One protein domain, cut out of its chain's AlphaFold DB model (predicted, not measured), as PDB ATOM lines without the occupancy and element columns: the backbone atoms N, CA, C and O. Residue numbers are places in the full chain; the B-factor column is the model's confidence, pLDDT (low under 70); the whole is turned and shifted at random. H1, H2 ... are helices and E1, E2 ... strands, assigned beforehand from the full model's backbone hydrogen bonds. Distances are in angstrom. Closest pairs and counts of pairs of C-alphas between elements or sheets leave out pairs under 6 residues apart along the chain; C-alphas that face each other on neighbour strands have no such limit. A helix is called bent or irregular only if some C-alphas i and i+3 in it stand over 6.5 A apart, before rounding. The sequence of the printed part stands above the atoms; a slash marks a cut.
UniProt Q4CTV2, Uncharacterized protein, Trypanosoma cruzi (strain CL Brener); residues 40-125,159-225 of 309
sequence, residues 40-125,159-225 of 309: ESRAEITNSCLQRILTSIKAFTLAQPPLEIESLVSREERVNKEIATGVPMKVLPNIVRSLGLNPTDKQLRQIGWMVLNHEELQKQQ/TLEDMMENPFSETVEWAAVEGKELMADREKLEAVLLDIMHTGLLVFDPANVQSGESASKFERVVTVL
ATOM      1  N   GLU A  40      -0.609  18.144  40.221       75.50
ATOM      2  CA  GLU A  40      -1.816  18.874  40.610       75.50
ATOM      3  C   GLU A  40      -3.004  18.471  39.733       75.50
ATOM      4  O   GLU A  40      -3.990  17.973  40.258       75.50
ATOM      5  N   SER A  41      -2.853  18.505  38.407       78.89
ATOM      6  CA  SER A  41      -3.913  18.099  37.473       78.89
ATOM      7  C   SER A  41      -4.329  16.635  37.649       78.89
ATOM      8  O   SER A  41      -5.508  16.312  37.573       78.89
ATOM      9  N   ARG A  42      -3.384  15.725  37.925       75.92
ATOM     10  CA  ARG A  42      -3.725  14.325  38.238       75.92
ATOM     11  C   ARG A  42      -4.541  14.212  39.521       75.92
ATOM     12  O   ARG A  42      -5.519  13.478  39.538       75.92
ATOM     13  N   ALA A  43      -4.159  14.947  40.566       81.14
ATOM     14  CA  ALA A  43      -4.908  14.973  41.817       81.14
ATOM     15  C   ALA A  43      -6.313  15.569  41.629       81.14
ATOM     16  O   ALA A  43      -7.269  15.042  42.188       81.14
ATOM     17  N   GLU A  44      -6.457  16.614  40.813       83.34
ATOM     18  CA  GLU A  44      -7.757  17.193  40.456       83.34
ATOM     19  C   GLU A  44      -8.652  16.189  39.721       83.34
ATOM     20  O   GLU A  44      -9.812  16.029  40.096       83.34
ATOM     21  N   ILE A  45      -8.113  15.465  38.731       83.23
ATOM     22  CA  ILE A  45      -8.855  14.427  38.000       83.23
ATOM     23  C   ILE A  45      -9.277  13.304  38.952       83.23
ATOM     24  O   ILE A  45     -10.453  12.957  38.991       83.23
ATOM     25  N   THR A  46      -8.355  12.770  39.759       87.93
ATOM     26  CA  THR A  46      -8.666  11.722  40.746       87.93
ATOM     27  C   THR A  46      -9.733  12.183  41.737       87.93
ATOM     28  O   THR A  46     -10.680  11.445  42.000       87.93
ATOM     29  N   ASN A  47      -9.638  13.416  42.246       91.60
ATOM     30  CA  ASN A  47     -10.650  13.979  43.138       91.60
ATOM     31  C   ASN A  47     -12.005  14.113  42.437       91.60
ATOM     32  O   ASN A  47     -13.026  13.785  43.033       91.60
ATOM     33  N   SER A  48     -12.030  14.558  41.179       88.72
ATOM     34  CA  SER A  48     -13.262  14.661  40.391       88.72
ATOM     35  C   SER A  48     -13.917  13.292  40.177       88.72
ATOM     36  O   SER A  48     -15.113  13.150  40.430       88.72
ATOM     37  N   CYS A  49     -13.142  12.268  39.803       89.92
ATOM     38  CA  CYS A  49     -13.624  10.890  39.681       89.92
ATOM     39  C   CYS A  49     -14.189  10.373  41.008       89.92
ATOM     40  O   CYS A  49     -15.311   9.874  41.041       89.92
ATOM     41  N   LEU A  50     -13.466  10.562  42.115       92.23
ATOM     42  CA  LEU A  50     -13.926  10.136  43.435       92.23
ATOM     43  C   LEU A  50     -15.231  10.836  43.842       92.23
ATOM     44  O   LEU A  50     -16.140  10.189  44.351       92.23
ATOM     45  N   GLN A  51     -15.370  12.140  43.581       90.17
ATOM     46  CA  GLN A  51     -16.619  12.861  43.853       90.17
ATOM     47  C   GLN A  51     -17.795  12.329  43.024       90.17
ATOM     48  O   GLN A  51     -18.903  12.228  43.553       90.17
ATOM     49  N   ARG A  52     -17.563  11.943  41.761       89.31
ATOM     50  CA  ARG A  52     -18.586  11.294  40.925       89.31
ATOM     51  C   ARG A  52     -19.004   9.952  41.521       89.31
ATOM     52  O   ARG A  52     -20.188   9.757  41.751       89.31
ATOM     53  N   ILE A  53     -18.042   9.099  41.880       91.46
ATOM     54  CA  ILE A  53     -18.301   7.800  42.525       91.46
ATOM     55  C   ILE A  53     -19.119   7.974  43.810       91.46
ATOM     56  O   ILE A  53     -20.140   7.316  43.987       91.46
ATOM     57  N   LEU A  54     -18.718   8.896  44.689       89.85
ATOM     58  CA  LEU A  54     -19.430   9.166  45.941       89.85
ATOM     59  C   LEU A  54     -20.855   9.672  45.702       89.85
ATOM     60  O   LEU A  54     -21.773   9.290  46.429       89.85
ATOM     61  N   THR A  55     -21.040  10.527  44.699       86.23
ATOM     62  CA  THR A  55     -22.363  11.028  44.309       86.23
ATOM     63  C   THR A  55     -23.245   9.892  43.807       86.23
ATOM     64  O   THR A  55     -24.372   9.768  44.279       86.23
ATOM     65  N   SER A  56     -22.722   9.022  42.941       86.62
ATOM     66  CA  SER A  56     -23.430   7.839  42.447       86.62
ATOM     67  C   SER A  56     -23.819   6.897  43.583       86.62
ATOM     68  O   SER A  56     -24.992   6.565  43.724       86.62
ATOM     69  N   ILE A  57     -22.878   6.524  44.461       88.22
ATOM     70  CA  ILE A  57     -23.173   5.657  45.615       88.22
ATOM     71  C   ILE A  57     -24.301   6.257  46.457       88.22
ATOM     72  O   ILE A  57     -25.262   5.561  46.784       88.22
ATOM     73  N   LYS A  58     -24.225   7.554  46.778       83.86
ATOM     74  CA  LYS A  58     -25.273   8.243  47.539       83.86
ATOM     75  C   LYS A  58     -26.606   8.264  46.804       83.86
ATOM     76  O   LYS A  58     -27.621   8.017  47.437       83.86
ATOM     77  N   ALA A  59     -26.622   8.543  45.504       79.63
ATOM     78  CA  ALA A  59     -27.852   8.608  44.724       79.63
ATOM     79  C   ALA A  59     -28.596   7.266  44.747       79.63
ATOM     80  O   ALA A  59     -29.781   7.240  45.070       79.63
ATOM     81  N   PHE A  60     -27.899   6.152  44.514       80.24
ATOM     82  CA  PHE A  60     -28.537   4.833  44.434       80.24
ATOM     83  C   PHE A  60     -28.777   4.149  45.774       80.24
ATOM     84  O   PHE A  60     -29.511   3.173  45.809       80.24
ATOM     85  N   THR A  61     -28.216   4.653  46.871       76.26
ATOM     86  CA  THR A  61     -28.545   4.189  48.233       76.26
ATOM     87  C   THR A  61     -29.608   5.071  48.885       76.26
ATOM     88  O   THR A  61     -30.498   4.564  49.560       76.26
ATOM     89  N   LEU A  62     -29.590   6.386  48.626       64.80
ATOM     90  CA  LEU A  62     -30.669   7.282  49.029       64.80
ATOM     91  C   LEU A  62     -31.948   6.943  48.291       64.80
ATOM     92  O   LEU A  62     -32.957   6.872  48.964       64.80
ATOM     93  N   ALA A  63     -31.939   6.732  46.974       57.64
ATOM     94  CA  ALA A  63     -33.162   6.592  46.178       57.64
ATOM     95  C   ALA A  63     -33.941   5.283  46.396       57.64
ATOM     96  O   ALA A  63     -35.057   5.173  45.896       57.64
ATOM     97  N   GLN A  64     -33.417   4.319  47.159       58.85
ATOM     98  CA  GLN A  64     -34.104   3.040  47.359       58.85
ATOM     99  C   GLN A  64     -35.456   3.227  48.092       58.85
ATOM    100  O   GLN A  64     -35.522   4.030  49.033       58.85
ATOM    101  N   PRO A  65     -36.537   2.534  47.675       53.84
ATOM    102  CA  PRO A  65     -37.873   2.629  48.286       53.84
ATOM    103  C   PRO A  65     -37.936   2.003  49.701       53.84
ATOM    104  O   PRO A  65     -37.043   1.230  50.051       53.84
ATOM    105  N   PRO A  66     -38.986   2.264  50.520       54.78
ATOM    106  CA  PRO A  66     -40.226   2.981  50.215       54.78
ATOM    107  C   PRO A  66     -40.235   4.431  50.725       54.78
ATOM    108  O   PRO A  66     -39.655   4.765  51.757       54.78
ATOM    109  N   LEU A  67     -40.943   5.296  49.991       49.52
ATOM    110  CA  LEU A  67     -41.150   6.734  50.232       49.52
ATOM    111  C   LEU A  67     -42.013   7.034  51.481       49.52
ATOM    112  O   LEU A  67     -42.975   7.801  51.415       49.52
ATOM    113  N   GLU A  68     -41.708   6.433  52.630       56.18
ATOM    114  CA  GLU A  68     -42.347   6.823  53.886       56.18
ATOM    115  C   GLU A  68     -41.848   8.205  54.343       56.18
ATOM    116  O   GLU A  68     -40.735   8.622  54.028       56.18
ATOM    117  N   ILE A  69     -42.720   8.923  55.062       52.33
ATOM    118  CA  ILE A  69     -42.751  10.377  55.346       52.33
ATOM    119  C   ILE A  69     -41.596  10.855  56.259       52.33
ATOM    120  O   ILE A  69     -41.717  11.806  57.033       52.33
ATOM    121  N   GLU A  70     -40.446  10.199  56.219       60.96
ATOM    122  CA  GLU A  70     -39.271  10.663  56.932       60.96
ATOM    123  C   GLU A  70     -38.709  11.951  56.331       60.96
ATOM    124  O   GLU A  70     -38.754  12.202  55.125       60.96
ATOM    125  N   SER A  71     -38.140  12.786  57.203       68.28
ATOM    126  CA  SER A  71     -37.412  13.964  56.751       68.28
ATOM    127  C   SER A  71     -36.198  13.540  55.916       68.28
ATOM    128  O   SER A  71     -35.481  12.603  56.281       68.28
ATOM    129  N   LEU A  72     -35.930  14.261  54.821       67.56
ATOM    130  CA  LEU A  72     -34.761  14.027  53.963       67.56
ATOM    131  C   LEU A  72     -33.445  13.994  54.761       67.56
ATOM    132  O   LEU A  72     -32.562  13.205  54.449       67.56
ATOM    133  N   VAL A  73     -33.347  14.794  55.830       72.57
ATOM    134  CA  VAL A  73     -32.172  14.854  56.714       72.57
ATOM    135  C   VAL A  73     -31.979  13.541  57.479       72.57
ATOM    136  O   VAL A  73     -30.880  12.995  57.501       72.57
ATOM    137  N   SER A  74     -33.047  12.987  58.065       70.99
ATOM    138  CA  SER A  74     -32.988  11.695  58.772       70.99
ATOM    139  C   SER A  74     -32.608  10.548  57.831       70.99
ATOM    140  O   SER A  74     -31.853   9.652  58.216       70.99
ATOM    141  N   ARG A  75     -33.080  10.599  56.580       69.30
ATOM    142  CA  ARG A  75     -32.702   9.650  55.524       69.30
ATOM    143  C   ARG A  75     -31.223   9.767  55.174       69.30
ATOM    144  O   ARG A  75     -30.530   8.755  55.161       69.30
ATOM    145  N   GLU A  76     -30.736  10.986  54.958       72.70
ATOM    146  CA  GLU A  76     -29.329  11.244  54.656       72.70
ATOM    147  C   GLU A  76     -28.406  10.744  55.777       72.70
ATOM    148  O   GLU A  76     -27.385  10.117  55.505       72.70
ATOM    149  N   GLU A  77     -28.783  10.922  57.044       76.34
ATOM    150  CA  GLU A  77     -28.023  10.381  58.175       76.34
ATOM    151  C   GLU A  77     -27.982   8.848  58.205       76.34
ATOM    152  O   GLU A  77     -26.930   8.277  58.502       76.34
ATOM    153  N   ARG A  78     -29.100   8.166  57.920       72.41
ATOM    154  CA  ARG A  78     -29.135   6.694  57.872       72.41
ATOM    155  C   ARG A  78     -28.308   6.155  56.720       72.41
ATOM    156  O   ARG A  78     -27.483   5.278  56.941       72.41
ATOM    157  N   VAL A  79     -28.459   6.735  55.538       72.13
ATOM    158  CA  VAL A  79     -27.710   6.307  54.358       72.13
ATOM    159  C   VAL A  79     -26.221   6.594  54.517       72.13
ATOM    160  O   VAL A  79     -25.402   5.739  54.211       72.13
ATOM    161  N   ASN A  80     -25.833   7.724  55.112       77.70
ATOM    162  CA  ASN A  80     -24.427   7.962  55.443       77.70
ATOM    163  C   ASN A  80     -23.867   6.916  56.429       77.70
ATOM    164  O   ASN A  80     -22.689   6.578  56.330       77.70
ATOM    165  N   LYS A  81     -24.679   6.398  57.365       75.47
ATOM    166  CA  LYS A  81     -24.273   5.303  58.266       75.47
ATOM    167  C   LYS A  81     -24.176   3.966  57.535       75.47
ATOM    168  O   LYS A  81     -23.222   3.237  57.769       75.47
ATOM    169  N   GLU A  82     -25.132   3.666  56.663       71.99
ATOM    170  CA  GLU A  82     -25.162   2.432  55.876       71.99
ATOM    171  C   GLU A  82     -23.990   2.378  54.896       71.99
ATOM    172  O   GLU A  82     -23.169   1.469  54.989       71.99
ATOM    173  N   ILE A  83     -23.817   3.421  54.076       73.40
ATOM    174  CA  ILE A  83     -22.681   3.569  53.156       73.40
ATOM    175  C   ILE A  83     -21.355   3.490  53.924       73.40
ATOM    176  O   ILE A  83     -20.369   2.979  53.406       73.40
ATOM    177  N   ALA A  84     -21.281   3.992  55.162       76.70
ATOM    178  CA  ALA A  84     -20.066   3.859  55.965       76.70
ATOM    179  C   ALA A  84     -19.724   2.400  56.318       76.70
ATOM    180  O   ALA A  84     -18.555   2.111  56.557       76.70
ATOM    181  N   THR A  85     -20.709   1.498  56.346       76.93
ATOM    182  CA  THR A  85     -20.514   0.062  56.605       76.93
ATOM    183  C   THR A  85     -20.370  -0.775  55.334       76.93
ATOM    184  O   THR A  85     -19.587  -1.721  55.328       76.93
ATOM    185  N   GLY A  86     -21.077  -0.423  54.261       85.64
ATOM    186  CA  GLY A  86     -21.072  -1.150  52.995       85.64
ATOM    187  C   GLY A  86     -22.124  -0.613  52.028       85.64
ATOM    188  O   GLY A  86     -22.895   0.283  52.359       85.64
ATOM    189  N   VAL A  87     -22.151  -1.151  50.813       88.78
ATOM    190  CA  VAL A  87     -23.126  -0.781  49.778       88.78
ATOM    191  C   VAL A  87     -23.900  -2.030  49.356       88.78
ATOM    192  O   VAL A  87     -23.258  -3.013  48.995       88.78
ATOM    193  N   PRO A  88     -25.244  -2.033  49.362       87.99
ATOM    194  CA  PRO A  88     -26.013  -3.192  48.920       87.99
ATOM    195  C   PRO A  88     -25.648  -3.618  47.493       87.99
ATOM    196  O   PRO A  88     -25.646  -2.805  46.569       87.99
ATOM    197  N   MET A  89     -25.375  -4.904  47.279       89.53
ATOM    198  CA  MET A  89     -24.984  -5.415  45.957       89.53
ATOM    199  C   MET A  89     -26.079  -5.226  44.902       89.53
ATOM    200  O   MET A  89     -25.763  -5.037  43.730       89.53
ATOM    201  N   LYS A  90     -27.351  -5.188  45.315       86.19
ATOM    202  CA  LYS A  90     -28.499  -4.932  44.429       86.19
ATOM    203  C   LYS A  90     -28.400  -3.601  43.677       86.19
ATOM    204  O   LYS A  90     -28.854  -3.503  42.547       86.19
ATOM    205  N   VAL A  91     -27.762  -2.588  44.273       86.20
ATOM    206  CA  VAL A  91     -27.635  -1.258  43.653       86.20
ATOM    207  C   VAL A  91     -26.356  -1.097  42.834       86.20
ATOM    208  O   VAL A  91     -26.179  -0.083  42.157       86.20
ATOM    209  N   LEU A  92     -25.457  -2.086  42.871       90.20
ATOM    210  CA  LEU A  92     -24.164  -2.029  42.195       90.20
ATOM    211  C   LEU A  92     -24.285  -1.771  40.681       90.20
ATOM    212  O   LEU A  92     -23.571  -0.887  40.202       90.20
ATOM    213  N   PRO A  93     -25.174  -2.447  39.921       87.64
ATOM    214  CA  PRO A  93     -25.303  -2.193  38.488       87.64
ATOM    215  C   PRO A  93     -25.655  -0.736  38.186       87.64
ATOM    216  O   PRO A  93     -25.079  -0.137  37.282       87.64
ATOM    217  N   ASN A  94     -26.534  -0.143  38.991       85.15
ATOM    218  CA  ASN A  94     -26.994   1.230  38.808       85.15
ATOM    219  C   ASN A  94     -25.883   2.240  39.129       85.15
ATOM    220  O   ASN A  94     -25.656   3.181  38.369       85.15
ATOM    221  N   ILE A  95     -25.111   1.987  40.193       88.06
ATOM    222  CA  ILE A  95     -23.932   2.794  40.531       88.06
ATOM    223  C   ILE A  95     -22.924   2.770  39.382       88.06
ATOM    224  O   ILE A  95     -22.481   3.831  38.951       88.06
ATOM    225  N   VAL A  96     -22.573   1.584  38.872       90.39
ATOM    226  CA  VAL A  96     -21.590   1.446  37.787       90.39
ATOM    227  C   VAL A  96     -22.082   2.159  36.525       90.39
ATOM    228  O   VAL A  96     -21.326   2.928  35.932       90.39
ATOM    229  N   ARG A  97     -23.352   1.962  36.153       86.83
ATOM    230  CA  ARG A  97     -23.944   2.562  34.947       86.83
ATOM    231  C   ARG A  97     -23.995   4.085  34.995       86.83
ATOM    232  O   ARG A  97     -23.599   4.710  34.024       86.83
ATOM    233  N   SER A  98     -24.312   4.674  36.149       83.32
ATOM    234  CA  SER A  98     -24.324   6.141  36.336       83.32
ATOM    235  C   SER A  98     -22.962   6.839  36.254       83.32
ATOM    236  O   SER A  98     -22.854   8.061  36.370       83.32
ATOM    237  N   LEU A  99     -21.875   6.067  36.175       86.76
ATOM    238  CA  LEU A  99     -20.539   6.604  35.914       86.76
ATOM    239  C   LEU A  99     -20.235   6.663  34.412       86.76
ATOM    240  O   LEU A  99     -19.126   7.060  34.033       86.76
ATOM    241  N   GLY A 100     -21.202   6.271  33.583       82.10
ATOM    242  CA  GLY A 100     -21.103   6.179  32.134       82.10
ATOM    243  C   GLY A 100     -20.431   4.908  31.681       82.10
ATOM    244  O   GLY A 100     -19.907   4.866  30.574       82.10
ATOM    245  N   LEU A 101     -20.386   3.890  32.539       87.29
ATOM    246  CA  LEU A 101     -19.820   2.587  32.224       87.29
ATOM    247  C   LEU A 101     -20.948   1.657  31.786       87.29
ATOM    248  O   LEU A 101     -21.968   1.564  32.457       87.29
ATOM    249  N   ASN A 102     -20.743   0.908  30.710       85.38
ATOM    250  CA  ASN A 102     -21.699  -0.084  30.235       85.38
ATOM    251  C   ASN A 102     -21.142  -1.505  30.427       85.38
ATOM    252  O   ASN A 102     -20.681  -2.128  29.467       85.38
ATOM    253  N   PRO A 103     -21.085  -2.013  31.673       87.79
ATOM    254  CA  PRO A 103     -20.579  -3.349  31.926       87.79
ATOM    255  C   PRO A 103     -21.561  -4.401  31.406       87.79
ATOM    256  O   PRO A 103     -22.764  -4.352  31.668       87.79
ATOM    257  N   THR A 104     -21.026  -5.422  30.748       87.70
ATOM    258  CA  THR A 104     -21.759  -6.672  30.517       87.70
ATOM    259  C   THR A 104     -22.084  -7.359  31.846       87.70
ATOM    260  O   THR A 104     -21.382  -7.166  32.840       87.70
ATOM    261  N   ASP A 105     -23.086  -8.240  31.863       87.66
ATOM    262  CA  ASP A 105     -23.438  -9.030  33.054       87.66
ATOM    263  C   ASP A 105     -22.221  -9.797  33.616       87.66
ATOM    264  O   ASP A 105     -21.959  -9.796  34.816       87.66
ATOM    265  N   LYS A 106     -21.355 -10.342  32.748       88.17
ATOM    266  CA  LYS A 106     -20.101 -10.984  33.177       88.17
ATOM    267  C   LYS A 106     -19.145 -10.015  33.884       88.17
ATOM    268  O   LYS A 106     -18.507 -10.395  34.865       88.17
ATOM    269  N   GLN A 107     -19.020  -8.785  33.390       91.34
ATOM    270  CA  GLN A 107     -18.183  -7.757  34.015       91.34
ATOM    271  C   GLN A 107     -18.786  -7.286  35.341       91.34
ATOM    272  O   GLN A 107     -18.041  -7.097  36.299       91.34
ATOM    273  N   LEU A 108     -20.115  -7.172  35.437       91.11
ATOM    274  CA  LEU A 108     -20.799  -6.883  36.700       91.11
ATOM    275  C   LEU A 108     -20.519  -7.952  37.756       91.11
ATOM    276  O   LEU A 108     -20.223  -7.601  38.893       91.11
ATOM    277  N   ARG A 109     -20.510  -9.236  37.385       90.56
ATOM    278  CA  ARG A 109     -20.151 -10.331  38.306       90.56
ATOM    279  C   ARG A 109     -18.711 -10.250  38.789       90.56
ATOM    280  O   ARG A 109     -18.446 -10.402  39.980       90.56
ATOM    281  N   GLN A 110     -17.784  -9.936  37.889       91.26
ATOM    282  CA  GLN A 110     -16.378  -9.726  38.239       91.26
ATOM    283  C   GLN A 110     -16.197  -8.544  39.195       91.26
ATOM    284  O   GLN A 110     -15.539  -8.697  40.224       91.26
ATOM    285  N   ILE A 111     -16.811  -7.392  38.893       92.85
ATOM    286  CA  ILE A 111     -16.807  -6.218  39.779       92.85
ATOM    287  C   ILE A 111     -17.414  -6.607  41.123       92.85
ATOM    288  O   ILE A 111     -16.785  -6.400  42.158       92.85
ATOM    289  N   GLY A 112     -18.588  -7.236  41.100       91.34
ATOM    290  CA  GLY A 112     -19.300  -7.693  42.280       91.34
ATOM    291  C   GLY A 112     -18.442  -8.562  43.188       91.34
ATOM    292  O   GLY A 112     -18.444  -8.369  44.398       91.34
ATOM    293  N   TRP A 113     -17.640  -9.462  42.619       89.67
ATOM    294  CA  TRP A 113     -16.773 -10.337  43.407       89.67
ATOM    295  C   TRP A 113     -15.620  -9.581  44.036       89.67
ATOM    296  O   TRP A 113     -15.307  -9.796  45.203       89.67
ATOM    297  N   MET A 114     -15.006  -8.674  43.279       90.40
ATOM    298  CA  MET A 114     -13.896  -7.861  43.769       90.40
ATOM    299  C   MET A 114     -14.310  -6.967  44.938       90.40
ATOM    300  O   MET A 114     -13.508  -6.729  45.842       90.40
ATOM    301  N   VAL A 115     -15.552  -6.478  44.920       91.98
ATOM    302  CA  VAL A 115     -16.063  -5.557  45.938       91.98
ATOM    303  C   VAL A 115     -16.799  -6.266  47.067       91.98
ATOM    304  O   VAL A 115     -17.040  -5.638  48.087       91.98
ATOM    305  N   LEU A 116     -17.130  -7.554  46.946       89.47
ATOM    306  CA  LEU A 116     -17.897  -8.280  47.955       89.47
ATOM    307  C   LEU A 116     -17.230  -8.216  49.342       89.47
ATOM    308  O   LEU A 116     -16.021  -8.446  49.512       89.47
ATOM    309  N   ASN A 117     -18.036  -7.944  50.370       85.22
ATOM    310  CA  ASN A 117     -17.597  -7.981  51.757       85.22
ATOM    311  C   ASN A 117     -17.453  -9.436  52.236       85.22
ATOM    312  O   ASN A 117     -18.317 -10.006  52.904       85.22
ATOM    313  N   HIS A 118     -16.330 -10.064  51.885       77.72
ATOM    314  CA  HIS A 118     -16.056 -11.454  52.251       77.72
ATOM    315  C   HIS A 118     -15.997 -11.693  53.766       77.72
ATOM    316  O   HIS A 118     -16.256 -12.813  54.205       77.72
ATOM    317  N   GLU A 119     -15.668 -10.683  54.576       74.60
ATOM    318  CA  GLU A 119     -15.664 -10.835  56.034       74.60
ATOM    319  C   GLU A 119     -17.079 -11.012  56.583       74.60
ATOM    320  O   GLU A 119     -17.314 -11.841  57.464       74.60
ATOM    321  N   GLU A 120     -18.025 -10.238  56.060       70.52
ATOM    322  CA  GLU A 120     -19.433 -10.319  56.431       70.52
ATOM    323  C   GLU A 120     -20.063 -11.618  55.933       70.52
ATOM    324  O   GLU A 120     -20.711 -12.319  56.713       70.52
ATOM    325  N   LEU A 121     -19.741 -12.025  54.702       68.23
ATOM    326  CA  LEU A 121     -20.160 -13.316  54.157       68.23
ATOM    327  C   LEU A 121     -19.668 -14.489  55.031       68.23
ATOM    328  O   LEU A 121     -20.427 -15.410  55.332       68.23
ATOM    329  N   GLN A 122     -18.418 -14.449  55.510       67.77
ATOM    330  CA  GLN A 122     -17.890 -15.476  56.419       67.77
ATOM    331  C   GLN A 122     -18.540 -15.450  57.810       67.77
ATOM    332  O   GLN A 122     -18.658 -16.500  58.444       67.77
ATOM    333  N   LYS A 123     -18.953 -14.278  58.312       65.86
ATOM    334  CA  LYS A 123     -19.671 -14.160  59.593       65.86
ATOM    335  C   LYS A 123     -21.083 -14.733  59.492       65.86
ATOM    336  O   LYS A 123     -21.486 -15.451  60.401       65.86
ATOM    337  N   GLN A 124     -21.792 -14.465  58.394       60.09
ATOM    338  CA  GLN A 124     -23.135 -14.999  58.138       60.09
ATOM    339  C   GLN A 124     -23.141 -16.528  57.970       60.09
ATOM    340  O   GLN A 124     -24.128 -17.177  58.295       60.09
ATOM    341  N   GLN A 125     -22.027 -17.112  57.516       58.44
ATOM    342  CA  GLN A 125     -21.864 -18.564  57.362       58.44
ATOM    343  C   GLN A 125     -21.492 -19.301  58.653       58.44
ATOM    344  O   GLN A 125     -21.481 -20.532  58.668       58.44
ATOM    345  N   THR A 159     -19.968 -19.184  46.557       78.46
ATOM    346  CA  THR A 159     -18.645 -19.431  46.003       78.46
ATOM    347  C   THR A 159     -18.373 -18.481  44.844       78.46
ATOM    348  O   THR A 159     -19.276 -17.825  44.319       78.46
ATOM    349  N   LEU A 160     -17.100 -18.381  44.452       78.69
ATOM    350  CA  LEU A 160     -16.741 -17.649  43.239       78.69
ATOM    351  C   LEU A 160     -17.420 -18.291  42.025       78.69
ATOM    352  O   LEU A 160     -17.856 -17.588  41.123       78.69
ATOM    353  N   GLU A 161     -17.512 -19.620  42.019       78.75
ATOM    354  CA  GLU A 161     -18.208 -20.382  40.994       78.75
ATOM    355  C   GLU A 161     -19.679 -19.959  40.873       78.75
ATOM    356  O   GLU A 161     -20.083 -19.546  39.787       78.75
ATOM    357  N   ASP A 162     -20.428 -19.925  41.982       80.38
ATOM    358  CA  ASP A 162     -21.849 -19.539  41.976       80.38
ATOM    359  C   ASP A 162     -22.061 -18.150  41.368       80.38
ATOM    360  O   ASP A 162     -22.968 -17.945  40.563       80.38
ATOM    361  N   MET A 163     -21.186 -17.199  41.709       81.43
ATOM    362  CA  MET A 163     -21.305 -15.834  41.212       81.43
ATOM    363  C   MET A 163     -20.734 -15.633  39.811       81.43
ATOM    364  O   MET A 163     -20.974 -14.598  39.206       81.43
ATOM    365  N   MET A 164     -19.952 -16.563  39.268       82.59
ATOM    366  CA  MET A 164     -19.464 -16.462  37.891       82.59
ATOM    367  C   MET A 164     -20.372 -17.205  36.906       82.59
ATOM    368  O   MET A 164     -20.458 -16.784  35.744       82.59
ATOM    369  N   GLU A 165     -21.047 -18.263  37.360       83.85
ATOM    370  CA  GLU A 165     -21.897 -19.138  36.549       83.85
ATOM    371  C   GLU A 165     -23.345 -18.645  36.425       83.85
ATOM    372  O   GLU A 165     -23.926 -18.804  35.351       83.85
ATOM    373  N   ASN A 166     -23.895 -17.981  37.447       83.70
ATOM    374  CA  ASN A 166     -25.262 -17.444  37.416       83.70
ATOM    375  C   ASN A 166     -25.282 -15.951  37.051       83.70
ATOM    376  O   ASN A 166     -24.289 -15.270  37.295       83.70
ATOM    377  N   PRO A 167     -26.372 -15.409  36.478       84.73
ATOM    378  CA  PRO A 167     -26.556 -13.968  36.298       84.73
ATOM    379  C   PRO A 167     -26.364 -13.176  37.598       84.73
ATOM    380  O   PRO A 167     -26.611 -13.678  38.702       84.73
ATOM    381  N   PHE A 168     -25.908 -11.923  37.481       84.40
ATOM    382  CA  PHE A 168     -25.640 -11.100  38.661       84.40
ATOM    383  C   PHE A 168     -26.905 -10.871  39.502       84.40
ATOM    384  O   PHE A 168     -26.859 -11.032  40.721       84.40
ATOM    385  N   SER A 169     -28.023 -10.536  38.849       83.08
ATOM    386  CA  SER A 169     -29.330 -10.329  39.490       83.08
ATOM    387  C   SER A 169     -29.781 -11.572  40.252       83.08
ATOM    388  O   SER A 169     -29.993 -11.493  41.458       83.08
ATOM    389  N   GLU A 170     -29.791 -12.733  39.592       83.79
ATOM    390  CA  GLU A 170     -30.188 -14.011  40.199       83.79
ATOM    391  C   GLU A 170     -29.346 -14.358  41.432       83.79
ATOM    392  O   GLU A 170     -29.872 -14.836  42.434       83.79
ATOM    393  N   THR A 171     -28.039 -14.079  41.404       81.15
ATOM    394  CA  THR A 171     -27.159 -14.340  42.555       81.15
ATOM    395  C   THR A 171     -27.513 -13.457  43.754       81.15
ATOM    396  O   THR A 171     -27.497 -13.911  44.901       81.15
ATOM    397  N   VAL A 172     -27.824 -12.182  43.499       82.94
ATOM    398  CA  VAL A 172     -28.212 -11.224  44.542       82.94
ATOM    399  C   VAL A 172     -29.602 -11.550  45.089       82.94
ATOM    400  O   VAL A 172     -29.793 -11.530  46.305       82.94
ATOM    401  N   GLU A 173     -30.550 -11.894  44.221       83.55
ATOM    402  CA  GLU A 173     -31.905 -12.302  44.598       83.55
ATOM    403  C   GLU A 173     -31.906 -13.597  45.401       83.55
ATOM    404  O   GLU A 173     -32.532 -13.665  46.456       83.55
ATOM    405  N   TRP A 174     -31.156 -14.609  44.960       79.02
ATOM    406  CA  TRP A 174     -31.028 -15.872  45.680       79.02
ATOM    407  C   TRP A 174     -30.489 -15.651  47.096       79.02
ATOM    408  O   TRP A 174     -31.067 -16.144  48.065       79.02
ATOM    409  N   ALA A 175     -29.446 -14.831  47.243       78.41
ATOM    410  CA  ALA A 175     -28.916 -14.486  48.557       78.41
ATOM    411  C   ALA A 175     -29.946 -13.726  49.417       78.41
ATOM    412  O   ALA A 175     -30.086 -14.015  50.608       78.41
ATOM    413  N   ALA A 176     -30.724 -12.816  48.821       78.66
ATOM    414  CA  ALA A 176     -31.801 -12.114  49.515       78.66
ATOM    415  C   ALA A 176     -32.919 -13.068  49.981       78.66
ATOM    416  O   ALA A 176     -33.394 -12.937  51.111       78.66
ATOM    417  N   VAL A 177     -33.292 -14.063  49.168       74.75
ATOM    418  CA  VAL A 177     -34.257 -15.118  49.529       74.75
ATOM    419  C   VAL A 177     -33.729 -15.986  50.674       74.75
ATOM    420  O   VAL A 177     -34.493 -16.356  51.565       74.75
ATOM    421  N   GLU A 178     -32.419 -16.244  50.726       74.01
ATOM    422  CA  GLU A 178     -31.766 -16.896  51.871       74.01
ATOM    423  C   GLU A 178     -31.662 -16.002  53.126       74.01
ATOM    424  O   GLU A 178     -31.120 -16.424  54.153       74.01
ATOM    425  N   GLY A 179     -32.154 -14.760  53.071       70.59
ATOM    426  CA  GLY A 179     -32.058 -13.786  54.158       70.59
ATOM    427  C   GLY A 179     -30.652 -13.207  54.347       70.59
ATOM    428  O   GLY A 179     -30.354 -12.658  55.410       70.59
ATOM    429  N   LYS A 180     -29.778 -13.336  53.343       76.71
ATOM    430  CA  LYS A 180     -28.408 -12.812  53.320       76.71
ATOM    431  C   LYS A 180     -28.323 -11.657  52.324       76.71
ATOM    432  O   LYS A 180     -28.049 -11.859  51.144       76.71
ATOM    433  N   GLU A 181     -28.527 -10.424  52.783       80.94
ATOM    434  CA  GLU A 181     -28.257  -9.262  51.926       80.94
ATOM    435  C   GLU A 181     -26.744  -9.171  51.671       80.94
ATOM    436  O   GLU A 181     -25.940  -9.048  52.601       80.94
ATOM    437  N   LEU A 182     -26.346  -9.303  50.402       85.71
ATOM    438  CA  LEU A 182     -24.948  -9.194  50.005       85.71
ATOM    439  C   LEU A 182     -24.542  -7.723  49.998       85.71
ATOM    440  O   LEU A 182     -25.151  -6.900  49.314       85.71
ATOM    441  N   MET A 183     -23.465  -7.419  50.715       89.25
ATOM    442  CA  MET A 183     -22.911  -6.075  50.811       89.25
ATOM    443  C   MET A 183     -21.559  -6.011  50.104       89.25
ATOM    444  O   MET A 183     -20.695  -6.872  50.289       89.25
ATOM    445  N   ALA A 184     -21.362  -4.969  49.308       90.25
ATOM    446  CA  ALA A 184     -20.061  -4.547  48.829       90.25
ATOM    447  C   ALA A 184     -19.325  -3.782  49.936       90.25
ATOM    448  O   ALA A 184     -19.884  -2.902  50.593       90.25
ATOM    449  N   ASP A 185     -18.046  -4.084  50.098       90.67
ATOM    450  CA  ASP A 185     -17.102  -3.245  50.814       90.67
ATOM    451  C   ASP A 185     -16.941  -1.925  50.056       90.67
ATOM    452  O   ASP A 185     -16.568  -1.889  48.878       90.67
ATOM    453  N   ARG A 186     -17.241  -0.827  50.746       89.94
ATOM    454  CA  ARG A 186     -17.211   0.506  50.158       89.94
ATOM    455  C   ARG A 186     -15.818   0.910  49.686       89.94
ATOM    456  O   ARG A 186     -15.702   1.496  48.615       89.94
ATOM    457  N   GLU A 187     -14.778   0.641  50.469       91.15
ATOM    458  CA  GLU A 187     -13.417   1.057  50.123       91.15
ATOM    459  C   GLU A 187     -12.936   0.303  48.882       91.15
ATOM    460  O   GLU A 187     -12.343   0.899  47.979       91.15
ATOM    461  N   LYS A 188     -13.263  -0.992  48.788       91.81
ATOM    462  CA  LYS A 188     -12.995  -1.782  47.580       91.81
ATOM    463  C   LYS A 188     -13.785  -1.269  46.386       91.81
ATOM    464  O   LYS A 188     -13.215  -1.146  45.307       91.81
ATOM    465  N   LEU A 189     -15.068  -0.953  46.568       93.95
ATOM    466  CA  LEU A 189     -15.906  -0.404  45.504       93.95
ATOM    467  C   LEU A 189     -15.334   0.909  44.965       93.95
ATOM    468  O   LEU A 189     -15.146   1.043  43.758       93.95
ATOM    469  N   GLU A 190     -14.997   1.848  45.848       93.73
ATOM    470  CA  GLU A 190     -14.376   3.117  45.465       93.73
ATOM    471  C   GLU A 190     -13.050   2.890  44.729       93.73
ATOM    472  O   GLU A 190     -12.829   3.487  43.677       93.73
ATOM    473  N   ALA A 191     -12.191   1.993  45.224       92.83
ATOM    474  CA  ALA A 191     -10.903   1.699  44.600       92.83
ATOM    475  C   ALA A 191     -11.046   1.069  43.204       92.83
ATOM    476  O   ALA A 191     -10.362   1.492  42.271       92.83
ATOM    477  N   VAL A 192     -11.942   0.088  43.047       93.84
ATOM    478  CA  VAL A 192     -12.184  -0.598  41.768       93.84
ATOM    479  C   VAL A 192     -12.774   0.364  40.743       93.84
ATOM    480  O   VAL A 192     -12.280   0.439  39.619       93.84
ATOM    481  N   LEU A 193     -13.790   1.143  41.121       95.33
ATOM    482  CA  LEU A 193     -14.402   2.114  40.213       95.33
ATOM    483  C   LEU A 193     -13.432   3.234  39.842       95.33
ATOM    484  O   LEU A 193     -13.401   3.653  38.689       95.33
ATOM    485  N   LEU A 194     -12.605   3.694  40.782       93.88
ATOM    486  CA  LEU A 194     -11.600   4.715  40.507       93.88
ATOM    487  C   LEU A 194     -10.538   4.214  39.518       93.88
ATOM    488  O   LEU A 194     -10.167   4.951  38.602       93.88
ATOM    489  N   ASP A 195     -10.077   2.969  39.665       92.51
ATOM    490  CA  ASP A 195      -9.136   2.348  38.724       92.51
ATOM    491  C   ASP A 195      -9.755   2.201  37.327       92.51
ATOM    492  O   ASP A 195      -9.146   2.598  36.329       92.51
ATOM    493  N   ILE A 196     -11.006   1.739  37.253       93.26
ATOM    494  CA  ILE A 196     -11.764   1.652  36.000       93.26
ATOM    495  C   ILE A 196     -11.912   3.032  35.354       93.26
ATOM    496  O   ILE A 196     -11.650   3.179  34.166       93.26
ATOM    497  N   MET A 197     -12.285   4.066  36.111       88.86
ATOM    498  CA  MET A 197     -12.457   5.416  35.568       88.86
ATOM    499  C   MET A 197     -11.149   6.020  35.046       88.86
ATOM    500  O   MET A 197     -11.181   6.847  34.136       88.86
ATOM    501  N   HIS A 198     -10.004   5.633  35.612       86.40
ATOM    502  CA  HIS A 198      -8.698   6.095  35.152       86.40
ATOM    503  C   HIS A 198      -8.164   5.315  33.949       86.40
ATOM    504  O   HIS A 198      -7.471   5.896  33.112       86.40
ATOM    505  N   THR A 199      -8.432   4.012  33.881       86.36
ATOM    506  CA  THR A 199      -7.806   3.117  32.898       86.36
ATOM    507  C   THR A 199      -8.736   2.716  31.756       86.36
ATOM    508  O   THR A 199      -8.250   2.374  30.679       86.36
ATOM    509  N   GLY A 200     -10.051   2.740  31.975       85.98
ATOM    510  CA  GLY A 200     -11.053   2.110  31.113       85.98
ATOM    511  C   GLY A 200     -11.003   0.577  31.138       85.98
ATOM    512  O   GLY A 200     -11.603  -0.072  30.281       85.98
ATOM    513  N   LEU A 201     -10.255  -0.020  32.073       90.16
ATOM    514  CA  LEU A 201     -10.010  -1.458  32.140       90.16
ATOM    515  C   LEU A 201     -10.576  -2.048  33.434       90.16
ATOM    516  O   LEU A 201     -10.358  -1.523  34.520       90.16
ATOM    517  N   LEU A 202     -11.225  -3.203  33.318       91.42
ATOM    518  CA  LEU A 202     -11.503  -4.097  34.435       91.42
ATOM    519  C   LEU A 202     -10.374  -5.110  34.537       91.42
ATOM    520  O   LEU A 202     -10.195  -5.925  33.629       91.42
ATOM    521  N   VAL A 203      -9.642  -5.087  35.645       89.22
ATOM    522  CA  VAL A 203      -8.627  -6.096  35.958       89.22
ATOM    523  C   VAL A 203      -9.181  -7.028  37.027       89.22
ATOM    524  O   VAL A 203      -9.086  -6.753  38.219       89.22
ATOM    525  N   PHE A 204      -9.737  -8.153  36.593       88.05
ATOM    526  CA  PHE A 204     -10.202  -9.205  37.486       88.05
ATOM    527  C   PHE A 204      -9.066 -10.189  37.770       88.05
ATOM    528  O   PHE A 204      -8.596 -10.880  36.866       88.05
ATOM    529  N   ASP A 205      -8.615 -10.255  39.022       85.68
ATOM    530  CA  ASP A 205      -7.567 -11.178  39.465       85.68
ATOM    531  C   ASP A 205      -8.045 -11.999  40.678       85.68
ATOM    532  O   ASP A 205      -7.977 -11.513  41.812       85.68
ATOM    533  N   PRO A 206      -8.525 -13.239  40.461       78.69
ATOM    534  CA  PRO A 206      -9.034 -14.116  41.518       78.69
ATOM    535  C   PRO A 206      -8.047 -14.331  42.666       78.69
ATOM    536  O   PRO A 206      -8.458 -14.432  43.823       78.69
ATOM    537  N   ALA A 207      -6.744 -14.359  42.360       77.09
ATOM    538  CA  ALA A 207      -5.694 -14.607  43.342       77.09
ATOM    539  C   ALA A 207      -5.553 -13.464  44.360       77.09
ATOM    540  O   ALA A 207      -5.103 -13.695  45.481       77.09
ATOM    541  N   ASN A 208      -5.962 -12.245  43.994       72.52
ATOM    542  CA  ASN A 208      -5.957 -11.096  44.903       72.52
ATOM    543  C   ASN A 208      -7.219 -11.030  45.773       72.52
ATOM    544  O   ASN A 208      -7.222 -10.328  46.782       72.52
ATOM    545  N   VAL A 209      -8.287 -11.734  45.382       67.08
ATOM    546  CA  VAL A 209      -9.600 -11.640  46.035       67.08
ATOM    547  C   VAL A 209      -9.815 -12.772  47.042       67.08
ATOM    548  O   VAL A 209     -10.369 -12.536  48.116       67.08
ATOM    549  N   GLN A 210      -9.328 -13.989  46.761       65.81
ATOM    550  CA  GLN A 210      -9.380 -15.105  47.710       65.81
ATOM    551  C   GLN A 210      -8.098 -15.939  47.756       65.81
ATOM    552  O   GLN A 210      -7.547 -16.355  46.740       65.81
ATOM    553  N   SER A 211      -7.705 -16.292  48.981       57.31
ATOM    554  CA  SER A 211      -6.717 -17.333  49.263       57.31
ATOM    555  C   SER A 211      -7.423 -18.693  49.327       57.31
ATOM    556  O   SER A 211      -8.098 -18.983  50.314       57.31
ATOM    557  N   GLY A 212      -7.289 -19.538  48.303       57.98
ATOM    558  CA  GLY A 212      -7.849 -20.895  48.327       57.98
ATOM    559  C   GLY A 212      -7.773 -21.636  46.991       57.98
ATOM    560  O   GLY A 212      -7.489 -21.034  45.958       57.98
ATOM    561  N   GLU A 213      -8.045 -22.946  47.009       56.90
ATOM    562  CA  GLU A 213      -8.016 -23.808  45.813       56.90
ATOM    563  C   GLU A 213      -8.978 -23.330  44.713       56.90
ATOM    564  O   GLU A 213      -8.638 -23.423  43.535       56.90
ATOM    565  N   SER A 214     -10.125 -22.730  45.061       58.20
ATOM    566  CA  SER A 214     -11.080 -22.182  44.082       58.20
ATOM    567  C   SER A 214     -10.481 -21.077  43.208       58.20
ATOM    568  O   SER A 214     -10.791 -21.002  42.020       58.20
ATOM    569  N   ALA A 215      -9.559 -20.264  43.742       57.57
ATOM    570  CA  ALA A 215      -8.912 -19.201  42.969       57.57
ATOM    571  C   ALA A 215      -8.056 -19.759  41.820       57.57
ATOM    572  O   ALA A 215      -7.892 -19.093  40.805       57.57
ATOM    573  N   SER A 216      -7.554 -20.995  41.940       60.67
ATOM    574  CA  SER A 216      -6.718 -21.624  40.908       60.67
ATOM    575  C   SER A 216      -7.481 -22.026  39.640       60.67
ATOM    576  O   SER A 216      -6.851 -22.265  38.611       60.67
ATOM    577  N   LYS A 217      -8.819 -22.086  39.691       68.98
ATOM    578  CA  LYS A 217      -9.658 -22.410  38.527       68.98
ATOM    579  C   LYS A 217      -9.882 -21.222  37.596       68.98
ATOM    580  O   LYS A 217     -10.203 -21.426  36.428       68.98
ATOM    581  N   PHE A 218      -9.751 -20.000  38.106       72.98
ATOM    582  CA  PHE A 218     -10.045 -18.789  37.355       72.98
ATOM    583  C   PHE A 218      -8.751 -18.056  37.015       72.98
ATOM    584  O   PHE A 218      -7.897 -17.818  37.866       72.98
ATOM    585  N   GLU A 219      -8.610 -17.686  35.747       81.27
ATOM    586  CA  GLU A 219      -7.462 -16.917  35.278       81.27
ATOM    587  C   GLU A 219      -7.684 -15.420  35.500       81.27
ATOM    588  O   GLU A 219      -8.816 -14.931  35.543       81.27
ATOM    589  N   ARG A 220      -6.584 -14.670  35.608       85.25
ATOM    590  CA  ARG A 220      -6.638 -13.210  35.590       85.25
ATOM    591  C   ARG A 220      -7.178 -12.743  34.240       85.25
ATOM    592  O   ARG A 220      -6.591 -13.039  33.200       85.25
ATOM    593  N   VAL A 221      -8.243 -11.951  34.261       85.67
ATOM    594  CA  VAL A 221      -8.878 -11.394  33.064       85.67
ATOM    595  C   VAL A 221      -8.727  -9.879  33.070       85.67
ATOM    596  O   VAL A 221      -8.978  -9.220  34.074       85.67
ATOM    597  N   VAL A 222      -8.331  -9.320  31.927       88.22
ATOM    598  CA  VAL A 222      -8.358  -7.876  31.686       88.22
ATOM    599  C   VAL A 222      -9.330  -7.607  30.550       88.22
ATOM    600  O   VAL A 222      -9.117  -8.092  29.439       88.22
ATOM    601  N   THR A 223     -10.394  -6.855  30.816       88.05
ATOM    602  CA  THR A 223     -11.368  -6.451  29.790       88.05
ATOM    603  C   THR A 223     -11.486  -4.942  29.725       88.05
ATOM    604  O   THR A 223     -11.400  -4.279  30.752       88.05
ATOM    605  N   VAL A 224     -11.738  -4.403  28.538       86.70
ATOM    606  CA  VAL A 224     -12.121  -2.997  28.377       86.70
ATOM    607  C   VAL A 224     -13.582  -2.847  28.807       86.70
ATOM    608  O   VAL A 224     -14.414  -3.665  28.411       86.70
ATOM    609  N   LEU A 225     -13.887  -1.840  29.627       85.99
ATOM    610  CA  LEU A 225     -15.270  -1.411  29.837       85.99
ATOM    611  C   LEU A 225     -15.624  -0.363  28.796       85.99
ATOM    612  O   LEU A 225     -14.899   0.615  28.609       85.99
TER     613      LEU A 225
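What this domain is: This is residues 40 to 125 and 159 to 225 of the 309 residues of an uncharacterized protein of Trypanosoma cruzi (strain CL Brener) (UniProt Q4CTV2). This is a flat cluster of crossed helices: H3 and H4 lie nearest the middle, H6, H7 and H8 pack on H4, and the long helix H1 crosses H8 and H3 along one side. Past H1 a loop, of which residues 65 to 71 stick out, leads into H2; on the far side from H1 a small antiparallel sheet of E1 and E2 lies next to H4 and H8. The printed part has 153 residues, with ten named helices and two named strands in the order H1 to H8, E1, H9, H10, E2, and is mostly helix. It is compact, with a radius of gyration of the C-alphas of 16.0 A, and spans 49 by 46 by 24 A.

How they stand to each other: Start at H1, residues 40 to 62: its residues 57 to 62 touch H2, residues 72 to 85, at a steep tilt of 67 degrees, with closest C-alphas Leu 62 and Val 79, 6.2 A apart. Its residues 53 to 61 touch H3, residues 89 to 97, closest at C-alphas 56 and 95, 5.4 A; its residues 46 to 54 touch H8, residues 186 to 199, closest at C-alphas 49 and 194, 6.6 A. The hub is H4, residues 105 to 115, which only just touches H3, with 3 pairs of C-alphas within 8 A, the closest 93 and 108, 6.7 A. H4 touches H6, residues 160 to 165, at a shallow tilt of 13 degrees, opposite ways, closest at C-alphas 109 and 164, 6.2 A. It touches H7, residues 168 to 177, closest at C-alphas 109 and 168, 5.6 A, and residues 186 to 192 of H8, closest at C-alphas 115 and 188, 5.1 A. H5, residues 118 to 124, touches no helix. E1, residues 201 to 204, and E2, residues 221 to 224, are antiparallel neighbours; look for N 202 and O 223, 2.8 A apart. H9, residues 206 to 209, and H10, residues 213 to 217, touch only at the corner, closest at C-alphas 206 and 215, 5.3 A. Every O i to N i+4 pair is within hydrogen-bond range in H1, H2 and H4 to H8; H3 has 3 of 5, H10 has 0 of 1 but 2 of 2 O i to N i+3 pairs, and H9 is too short for an i+4 pair.

Where its parts are: Find C-alpha 40 at (-1.816, 18.874, 40.610); from there H1 runs 32.2 A. H2 measures 20.1 A and H8 19.8 A. H3 is irregular: C-alphas 90 and 93 are 7.3 A apart. E2 ends at C-alpha 224, (-12.121, -2.997, 28.377).

The domain as a whole: The farthest C-alphas, Ile 69 and Ser 216, are 50.3 A apart. Residues 126 to 158 are not printed; C-alphas 125 and 159 are 11.8 A apart across this cut. Of the links printed whole, none is long. Mean pLDDT of the printed part is 80.4, under 70 at residues 62 to 72, 75, 121 to 125 and 209 to 217.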